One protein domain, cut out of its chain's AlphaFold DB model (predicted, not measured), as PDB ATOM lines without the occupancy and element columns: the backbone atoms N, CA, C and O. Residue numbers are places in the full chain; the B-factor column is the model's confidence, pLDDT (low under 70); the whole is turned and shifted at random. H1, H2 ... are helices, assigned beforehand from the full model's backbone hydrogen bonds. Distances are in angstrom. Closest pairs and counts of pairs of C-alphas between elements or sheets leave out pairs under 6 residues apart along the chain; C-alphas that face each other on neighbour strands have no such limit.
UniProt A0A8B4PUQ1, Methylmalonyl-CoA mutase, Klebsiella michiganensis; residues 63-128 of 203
ATOM      1  N   VAL A  63     -23.705 -45.968  29.073       93.81
ATOM      2  CA  VAL A  63     -23.982 -47.094  29.976       93.81
ATOM      3  C   VAL A  63     -22.832 -47.243  30.959       93.81
ATOM      4  O   VAL A  63     -23.063 -47.293  32.169       93.81
ATOM      5  N   LYS A  64     -21.595 -47.224  30.456       94.62
ATOM      6  CA  LYS A  64     -20.395 -47.256  31.290       94.62
ATOM      7  C   LYS A  64     -20.353 -46.076  32.256       94.62
ATOM      8  O   LYS A  64     -20.261 -46.292  33.463       94.62
ATOM      9  N   VAL A  65     -20.510 -44.848  31.753       95.62
ATOM     10  CA  VAL A  65     -20.486 -43.637  32.595       95.62
ATOM     11  C   VAL A  65     -21.581 -43.689  33.662       95.62
ATOM     12  O   VAL A  65     -21.319 -43.401  34.828       95.62
ATOM     13  N   ARG A  66     -22.804 -44.100  33.307       95.25
ATOM     14  CA  ARG A  66     -23.901 -44.243  34.271       95.25
ATOM     15  C   ARG A  66     -23.553 -45.230  35.384       95.25
ATOM     16  O   ARG A  66     -23.778 -44.913  36.549       95.25
ATOM     17  N   ASN A  67     -23.022 -46.400  35.039       96.50
ATOM     18  CA  ASN A  67     -22.685 -47.433  36.019       96.50
ATOM     19  C   ASN A  67     -21.564 -46.971  36.964       96.50
ATOM     20  O   ASN A  67     -21.664 -47.176  38.172       96.50
ATOM     21  N   GLU A  68     -20.549 -46.275  36.444       96.19
ATOM     22  CA  GLU A  68     -19.482 -45.672  37.254       96.19
ATOM     23  C   GLU A  68     -20.029 -44.627  38.241       96.19
ATOM     24  O   GLU A  68     -19.646 -44.615  39.414       96.19
ATOM     25  N   GLN A  69     -20.966 -43.778  37.805       95.88
ATOM     26  CA  GLN A  69     -21.595 -42.786  38.683       95.88
ATOM     27  C   GLN A  69     -22.470 -43.431  39.763       95.88
ATOM     28  O   GLN A  69     -22.425 -42.995  40.912       95.88
ATOM     29  N   ILE A  70     -23.226 -44.485  39.431       96.69
ATOM     30  CA  ILE A  70     -24.033 -45.228  40.412       96.69
ATOM     31  C   ILE A  70     -23.128 -45.833  41.491       96.69
ATOM     32  O   ILE A  70     -23.355 -45.582  42.672       96.69
ATOM     33  N   ALA A  71     -22.060 -46.530  41.098       96.69
ATOM     34  CA  ALA A  71     -21.122 -47.132  42.044       96.69
ATOM     35  C   ALA A  71     -20.443 -46.081  42.947       96.69
ATOM     36  O   ALA A  71     -20.262 -46.293  44.148       96.69
ATOM     37  N   SER A  72     -20.097 -44.914  42.391       95.56
ATOM     38  CA  SER A  72     -19.548 -43.790  43.161       95.56
ATOM     39  C   SER A  72     -20.549 -43.259  44.196       95.56
ATOM     40  O   SER A  72     -20.196 -43.058  45.361       95.56
ATOM     41  N   LEU A  73     -21.815 -43.087  43.804       95.62
ATOM     42  CA  LEU A  73     -22.881 -42.634  44.700       95.62
ATOM     43  C   LEU A  73     -23.167 -43.641  45.816       95.62
ATOM     44  O   LEU A  73     -23.331 -43.232  46.964       95.62
ATOM     45  N   GLU A  74     -23.193 -44.937  45.511       96.31
ATOM     46  CA  GLU A  74     -23.360 -46.000  46.507       96.31
ATOM     47  C   GLU A  74     -22.229 -45.979  47.535       96.31
ATOM     48  O   GLU A  74     -22.486 -45.984  48.740       96.31
ATOM     49  N   LYS A  75     -20.978 -45.845  47.082       95.75
ATOM     50  CA  LYS A  75     -19.811 -45.739  47.966       95.75
ATOM     51  C   LYS A  75     -19.879 -44.509  48.876       95.75
ATOM     52  O   LYS A  75     -19.566 -44.601  50.064       95.75
ATOM     53  N   ILE A  76     -20.276 -43.356  48.339       94.69
ATOM     54  CA  ILE A  76     -20.427 -42.120  49.123       94.69
ATOM     55  C   ILE A  76     -21.538 -42.274  50.164       94.69
ATOM     56  O   ILE A  76     -21.335 -41.938  51.327       94.69
ATOM     57  N   ARG A  77     -22.693 -42.818  49.771       93.56
ATOM     58  CA  ARG A  77     -23.824 -43.043  50.680       93.56
ATOM     59  C   ARG A  77     -23.501 -44.052  51.780       93.56
ATOM     60  O   ARG A  77     -23.926 -43.852  52.904       93.56
ATOM     61  N   ALA A  78     -22.707 -45.080  51.488       94.75
ATOM     62  CA  ALA A  78     -22.302 -46.077  52.479       94.75
ATOM     63  C   ALA A  78     -21.275 -45.560  53.507       94.75
ATOM     64  O   ALA A  78     -21.148 -46.136  54.581       94.75
ATOM     65  N   SER A  79     -20.509 -44.517  53.170       92.56
ATOM     66  CA  SER A  79     -19.394 -44.019  53.997       92.56
ATOM     67  C   SER A  79     -19.685 -42.715  54.737       92.56
ATOM     68  O   SER A  79     -18.899 -42.313  55.595       92.56
ATOM     69  N   ARG A  80     -20.783 -42.034  54.401       93.50
ATOM     70  CA  ARG A  80     -21.179 -40.773  55.031       93.50
ATOM     71  C   ARG A  80     -22.027 -41.017  56.276       93.50
ATOM     72  O   ARG A  80     -22.656 -42.059  56.421       93.50
ATOM     73  N   ASP A  81     -22.082 -40.013  57.141       95.62
ATOM     74  CA  ASP A  81     -23.030 -39.990  58.250       95.62
ATOM     75  C   ASP A  81     -24.354 -39.358  57.795       95.62
ATOM     76  O   ASP A  81     -24.465 -38.153  57.566       95.62
ATOM     77  N   ASP A  82     -25.379 -40.194  57.660       94.31
ATOM     78  CA  ASP A  82     -26.694 -39.760  57.195       94.31
ATOM     79  C   ASP A  82     -27.399 -38.801  58.170       94.31
ATOM     80  O   ASP A  82     -28.251 -38.017  57.740       94.31
ATOM     81  N   VAL A  83     -27.067 -38.819  59.468       96.38
ATOM     82  CA  VAL A  83     -27.672 -37.906  60.451       96.38
ATOM     83  C   VAL A  83     -27.169 -36.485  60.217       96.38
ATOM     84  O   VAL A  83     -27.977 -35.556  60.110       96.38
ATOM     85  N   THR A  84     -25.855 -36.306  60.062       95.88
ATOM     86  CA  THR A  84     -25.269 -34.993  59.755       95.88
ATOM     87  C   THR A  84     -25.661 -34.484  58.373       95.88
ATOM     88  O   THR A  84     -25.929 -33.290  58.228       95.88
ATOM     89  N   VAL A  85     -25.793 -35.362  57.373       96.81
ATOM     90  CA  VAL A  85     -26.311 -34.987  56.044       96.81
ATOM     91  C   VAL A  85     -27.729 -34.436  56.141       96.81
ATOM     92  O   VAL A  85     -27.995 -33.343  55.641       96.81
ATOM     93  N   LYS A  86     -28.640 -35.147  56.816       96.06
ATOM     94  CA  LYS A  86     -30.027 -34.689  56.995       96.06
ATOM     95  C   LYS A  86     -30.092 -33.358  57.736       96.06
ATOM     96  O   LYS A  86     -30.839 -32.475  57.325       96.06
ATOM     97  N   ALA A  87     -29.286 -33.183  58.783       97.06
ATOM     98  CA  ALA A  87     -29.213 -31.919  59.509       97.06
ATOM     99  C   ALA A  87     -28.760 -30.758  58.603       97.06
ATOM    100  O   ALA A  87     -29.371 -29.690  58.622       97.06
ATOM    101  N   ALA A  88     -27.743 -30.975  57.763       96.88
ATOM    102  CA  ALA A  88     -27.257 -29.960  56.829       96.88
ATOM    103  C   ALA A  88     -28.283 -29.615  55.732       96.88
ATOM    104  O   ALA A  88     -28.448 -28.443  55.397       96.88
ATOM    105  N   LEU A  89     -29.002 -30.609  55.201       96.88
ATOM    106  CA  LEU A  89     -30.068 -30.394  54.213       96.88
ATOM    107  C   LEU A  89     -31.271 -29.649  54.814       96.88
ATOM    108  O   LEU A  89     -31.833 -28.761  54.172       96.88
ATOM    109  N   ASN A  90     -31.628 -29.943  56.065       96.50
ATOM    110  CA  ASN A  90     -32.673 -29.209  56.780       96.50
ATOM    111  C   ASN A  90     -32.268 -27.750  57.021       96.50
ATOM    112  O   ASN A  90     -33.078 -26.850  56.814       96.50
ATOM    113  N   ALA A  91     -31.009 -27.502  57.391       96.00
ATOM    114  CA  ALA A  91     -30.484 -26.145  57.530       96.00
ATOM    115  C   ALA A  91     -30.503 -25.383  56.194       96.00
ATOM    116  O   ALA A  91     -30.844 -24.204  56.166       96.00
ATOM    117  N   LEU A  92     -30.200 -26.052  55.076       96.81
ATOM    118  CA  LEU A  92     -30.312 -25.461  53.741       96.81
ATOM    119  C   LEU A  92     -31.762 -25.106  53.387       96.81
ATOM    120  O   LEU A  92     -32.017 -24.023  52.864       96.81
ATOM    121  N   THR A  93     -32.706 -25.990  53.708       96.25
ATOM    122  CA  THR A  93     -34.142 -25.746  53.496       96.25
ATOM    123  C   THR A  93     -34.620 -24.556  54.334       96.25
ATOM    124  O   THR A  93     -35.306 -23.672  53.825       96.25
ATOM    125  N   HIS A  94     -34.199 -24.483  55.600       95.88
ATOM    126  CA  HIS A  94     -34.479 -23.343  56.472       95.88
ATOM    127  C   HIS A  94     -33.915 -22.043  55.891       95.88
ATOM    128  O   HIS A  94     -34.647 -21.062  55.766       95.88
ATOM    129  N   ALA A  95     -32.646 -22.044  55.474       96.06
ATOM    130  CA  ALA A  95     -32.007 -20.885  54.863       96.06
ATOM    131  C   ALA A  95     -32.761 -20.403  53.613       96.06
ATOM    132  O   ALA A  95     -32.922 -19.198  53.415       96.06
ATOM    133  N   ALA A  96     -33.267 -21.334  52.799       95.19
ATOM    134  CA  ALA A  96     -34.061 -21.032  51.611       95.19
ATOM    135  C   ALA A  96     -35.395 -20.353  51.944       95.19
ATOM    136  O   ALA A  96     -35.785 -19.407  51.265       95.19
ATOM    137  N   GLN A  97     -36.064 -20.786  53.014       94.81
ATOM    138  CA  GLN A  97     -37.342 -20.219  53.458       94.81
ATOM    139  C   GLN A  97     -37.198 -18.848  54.131       94.81
ATOM    140  O   GLN A  97     -38.111 -18.029  54.048       94.81
ATOM    141  N   HIS A  98     -36.061 -18.585  54.780       94.75
ATOM    142  CA  HIS A  98     -35.845 -17.376  55.584       94.75
ATOM    143  C   HIS A  98     -34.952 -16.329  54.899       94.75
ATOM    144  O   HIS A  98     -34.679 -15.280  55.479       94.75
ATOM    145  N   GLY A  99     -34.510 -16.580  53.661       92.44
ATOM    146  CA  GLY A  99     -33.685 -15.637  52.897       92.44
ATOM    147  C   GLY A  99     -32.252 -15.501  53.422       92.44
ATOM    148  O   GLY A  99     -31.636 -14.444  53.285       92.44
ATOM    149  N   GLU A 100     -31.714 -16.555  54.035       95.12
ATOM    150  CA  GLU A 100     -30.335 -16.594  54.525       95.12
ATOM    151  C   GLU A 100     -29.343 -16.938  53.392       95.12
ATOM    152  O   GLU A 100     -29.705 -17.158  52.234       95.12
ATOM    153  N   ASN A 101     -28.044 -16.996  53.705       95.25
ATOM    154  CA  ASN A 101     -27.016 -17.282  52.706       95.25
ATOM    155  C   ASN A 101     -27.043 -18.755  52.247       95.25
ATOM    156  O   ASN A 101     -26.452 -19.638  52.879       95.25
ATOM    157  N   LEU A 102     -27.662 -19.000  51.090       95.88
ATOM    158  CA  LEU A 102     -27.776 -20.335  50.494       95.88
ATOM    159  C   LEU A 102     -26.429 -20.958  50.124       95.88
ATOM    160  O   LEU A 102     -26.263 -22.169  50.242       95.88
ATOM    161  N   LEU A 103     -25.455 -20.153  49.691       96.06
ATOM    162  CA  LEU A 103     -24.142 -20.664  49.296       96.06
ATOM    163  C   LEU A 103     -23.393 -21.239  50.502       96.06
ATOM    164  O   LEU A 103     -22.823 -22.324  50.414       96.06
ATOM    165  N   ALA A 104     -23.429 -20.543  51.639       95.75
ATOM    166  CA  ALA A 104     -22.820 -21.010  52.878       95.75
ATOM    167  C   ALA A 104     -23.458 -22.327  53.352       95.75
ATOM    168  O   ALA A 104     -22.744 -23.281  53.671       95.75
ATOM    169  N   ALA A 105     -24.791 -22.416  53.323       95.56
ATOM    170  CA  ALA A 105     -25.512 -23.638  53.670       95.56
ATOM    171  C   ALA A 105     -25.220 -24.794  52.687       95.56
ATOM    172  O   ALA A 105     -24.975 -25.923  53.117       95.56
ATOM    173  N   ALA A 106     -25.138 -24.516  51.382       95.75
ATOM    174  CA  ALA A 106     -24.811 -25.510  50.361       95.75
ATOM    175  C   ALA A 106     -23.368 -26.033  50.487       95.75
ATOM    176  O   ALA A 106     -23.132 -27.229  50.314       95.75
ATOM    177  N   ILE A 107     -22.404 -25.176  50.848       96.69
ATOM    178  CA  ILE A 107     -21.023 -25.593  51.144       96.69
ATOM    179  C   ILE A 107     -21.001 -26.564  52.329       96.69
ATOM    180  O   ILE A 107     -20.305 -27.580  52.277       96.69
ATOM    181  N   ASN A 108     -21.773 -26.286  53.383       95.56
ATOM    182  CA  ASN A 108     -21.864 -27.174  54.542       95.56
ATOM    183  C   ASN A 108     -22.484 -28.528  54.170       95.56
ATOM    184  O   ASN A 108     -21.926 -29.563  54.538       95.56
ATOM    185  N   ALA A 109     -23.555 -28.539  53.371       96.00
ATOM    186  CA  ALA A 109     -24.152 -29.768  52.848       96.00
ATOM    187  C   ALA A 109     -23.159 -30.575  51.984       96.00
ATOM    188  O   ALA A 109     -23.004 -31.785  52.164       96.00
ATOM    189  N   ALA A 110     -22.412 -29.914  51.097       95.81
ATOM    190  CA  ALA A 110     -21.405 -30.568  50.264       95.81
ATOM    191  C   ALA A 110     -20.248 -31.166  51.089       95.81
ATOM    192  O   ALA A 110     -19.766 -32.259  50.779       95.81
ATOM    193  N   ARG A 111     -19.820 -30.494  52.171       95.81
ATOM    194  CA  ARG A 111     -18.768 -30.990  53.081       95.81
ATOM    195  C   ARG A 111     -19.147 -32.305  53.753       95.81
ATOM    196  O   ARG A 111     -18.298 -33.188  53.846       95.81
ATOM    197  N   VAL A 112     -20.408 -32.462  54.154       96.50
ATOM    198  CA  VAL A 112     -20.924 -33.712  54.744       96.50
ATOM    199  C   VAL A 112     -21.313 -34.760  53.695       96.50
ATOM    200  O   VAL A 112     -21.893 -35.783  54.032       96.50
ATOM    201  N   ARG A 113     -20.944 -34.557  52.420       96.19
ATOM    202  CA  ARG A 113     -21.218 -35.473  51.297       96.19
ATOM    203  C   ARG A 113     -22.704 -35.602  50.937       96.19
ATOM    204  O   ARG A 113     -23.147 -36.662  50.483       96.19
ATOM    205  N   ALA A 114     -23.464 -34.513  51.066       96.31
ATOM    206  CA  ALA A 114     -24.724 -34.389  50.343       96.31
ATOM    207  C   ALA A 114     -24.456 -34.326  48.830       96.31
ATOM    208  O   ALA A 114     -23.491 -33.713  48.364       96.31
ATOM    209  N   THR A 115     -25.305 -34.989  48.056       96.38
ATOM    210  CA  THR A 115     -25.228 -35.033  46.594       96.38
ATOM    211  C   THR A 115     -25.880 -33.799  45.972       96.38
ATOM    212  O   THR A 115     -26.712 -33.139  46.590       96.38
ATOM    213  N   LEU A 116     -25.546 -33.507  44.710       95.81
ATOM    214  CA  LEU A 116     -26.168 -32.402  43.970       95.81
ATOM    215  C   LEU A 116     -27.699 -32.541  43.889       95.81
ATOM    216  O   LEU A 116     -28.401 -31.537  43.983       95.81
ATOM    217  N   GLY A 117     -28.201 -33.772  43.734       94.56
ATOM    218  CA  GLY A 117     -29.638 -34.059  43.738       94.56
ATOM    219  C   GLY A 117     -30.281 -33.681  45.069       94.56
ATOM    220  O   GLY A 117     -31.171 -32.849  45.085       94.56
ATOM    221  N   GLU A 118     -29.740 -34.175  46.185       96.00
ATOM    222  CA  GLU A 118     -30.263 -33.881  47.532       96.00
ATOM    223  C   GLU A 118     -30.243 -32.380  47.868       96.00
ATOM    224  O   GLU A 118     -31.182 -31.866  48.467       96.00
ATOM    225  N   ILE A 119     -29.192 -31.660  47.460       96.31
ATOM    226  CA  ILE A 119     -29.099 -30.201  47.629       96.31
ATOM    227  C   ILE A 119     -30.172 -29.491  46.793       96.31
ATOM    228  O   ILE A 119     -30.800 -28.549  47.272       96.31
ATOM    229  N   SER A 120     -30.385 -29.936  45.553       95.56
ATOM    230  CA  SER A 120     -31.405 -29.361  44.667       95.56
ATOM    231  C   SER A 120     -32.816 -29.636  45.191       95.56
ATOM    232  O   SER A 120     -33.630 -28.720  45.217       95.56
ATOM    233  N   ASP A 121     -33.076 -30.852  45.675       94.75
ATOM    234  CA  ASP A 121     -34.363 -31.260  46.248       94.75
ATOM    235  C   ASP A 121     -34.683 -30.469  47.532       94.75
ATOM    236  O   ASP A 121     -35.819 -30.051  47.747       94.75
ATOM    237  N   ALA A 122     -33.677 -30.189  48.370       94.56
ATOM    238  CA  ALA A 122     -33.838 -29.350  49.562       94.56
ATOM    239  C   ALA A 122     -34.208 -27.893  49.218       94.56
ATOM    240  O   ALA A 122     -35.011 -27.272  49.910       94.56
ATOM    241  N   LEU A 123     -33.647 -27.344  48.136       94.81
ATOM    242  CA  LEU A 123     -34.010 -26.012  47.641       94.81
ATOM    243  C   LEU A 123     -35.392 -26.005  46.970       94.81
ATOM    244  O   LEU A 123     -36.142 -25.040  47.111       94.81
ATOM    245  N   GLU A 124     -35.750 -27.082  46.270       94.06
ATOM    246  CA  GLU A 124     -37.056 -27.244  45.624       94.06
ATOM    247  C   GLU A 124     -38.208 -27.192  46.633       94.06
ATOM    248  O   GLU A 124     -39.243 -26.601  46.337       94.06
ATOM    249  N   ALA A 125     -38.005 -27.696  47.854       91.19
ATOM    250  CA  ALA A 125     -38.992 -27.606  48.931       91.19
ATOM    251  C   ALA A 125     -39.380 -26.159  49.310       91.19
ATOM    252  O   ALA A 125     -40.450 -25.948  49.881       91.19
ATOM    253  N   ALA A 126     -38.531 -25.170  49.010       89.94
ATOM    254  CA  ALA A 126     -38.799 -23.753  49.261       89.94
ATOM    255  C   ALA A 126     -39.190 -22.966  47.996       89.94
ATOM    256  O   ALA A 126     -39.961 -22.013  48.098       89.94
ATOM    257  N   PHE A 127     -38.662 -23.333  46.821       88.31
ATOM    258  CA  PHE A 127     -38.775 -22.526  45.595       88.31
ATOM    259  C   PHE A 127     -39.649 -23.129  44.483       88.31
ATOM    260  O   PHE A 127     -39.948 -22.414  43.525       88.31
ATOM    261  N   ASP A 128     -40.076 -24.390  44.610       87.88
ATOM    262  CA  ASP A 128     -40.786 -25.159  43.573       87.88
ATOM    263  C   ASP A 128     -40.007 -25.225  42.232       87.88
ATOM    264  O   ASP A 128     -38.925 -24.651  42.053       87.88
TER     265      ASP A 128
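AT A GLANCE: This is residues 63 to 128 of the 203 residues of the protein "Methylmalonyl-CoA mutase" of Klebsiella michiganensis (UniProt A0A8B4PUQ1). A small up-and-down bundle of three helices, H2, H3 and H4, has a fourth helix, H1, reaching away from one end as an arm, with residues 63 to 72 sticking out free. The centres of H2, H3 and H4 form a triangle, while H1 meets H2 at a corner. The printed part has 66 residues, with four named helices in the order H1, H2, H3, H4 and no named strand, and its class is all helix. It is only just compact, close to loose, with a radius of gyration of the C-alphas of 12.9 A, and it is elongated, spanning 41 by 24 by 16 A.

HOW THE PARTS SIT: H1, residues 63 to 79, and H2, residues 82 to 98, meet only through their link. H1 is apart from H3, residues 102 to 111, and from H4, residues 116 to 127. H2 and H3 form a helical hairpin: they touch, closest at the C-alphas of Ala 88 and Ala 109, 5.1 A apart, and run opposite ways at a shallow tilt of 5 degrees. H2 and H4 touch, closest at the C-alphas of Thr 93 and Ala 122, 5.3 A apart, and run the same way at a shallow tilt of 34 degrees, only just short of steep. H3 and H4 are close but not clearly touching; their closest C-alphas, of Ala 106 and Ile 119, are 6.9 A apart. Every O i to N i+4 pair is within hydrogen-bond range in H1, H2 and H3, and 7 of 8 are in H4.

IN THESE COORDINATES: H1 begins at C-alpha 63, (-23.982, -47.094, 29.976), and measures 24.6 A. H2 begins at C-alpha 82, (-26.694, -39.760, 57.195), and measures 24.2 A. H3 measures 14.2 A. H4 measures 16.1 A and ends at C-alpha 127, (-38.775, -22.526, 45.595).

THE WHOLE: The farthest C-alphas, of Lys 64 and His 98, are 41.5 A apart. The printed part has no cut, its three links are tight, and no printed residue is under 70 in pLDDT.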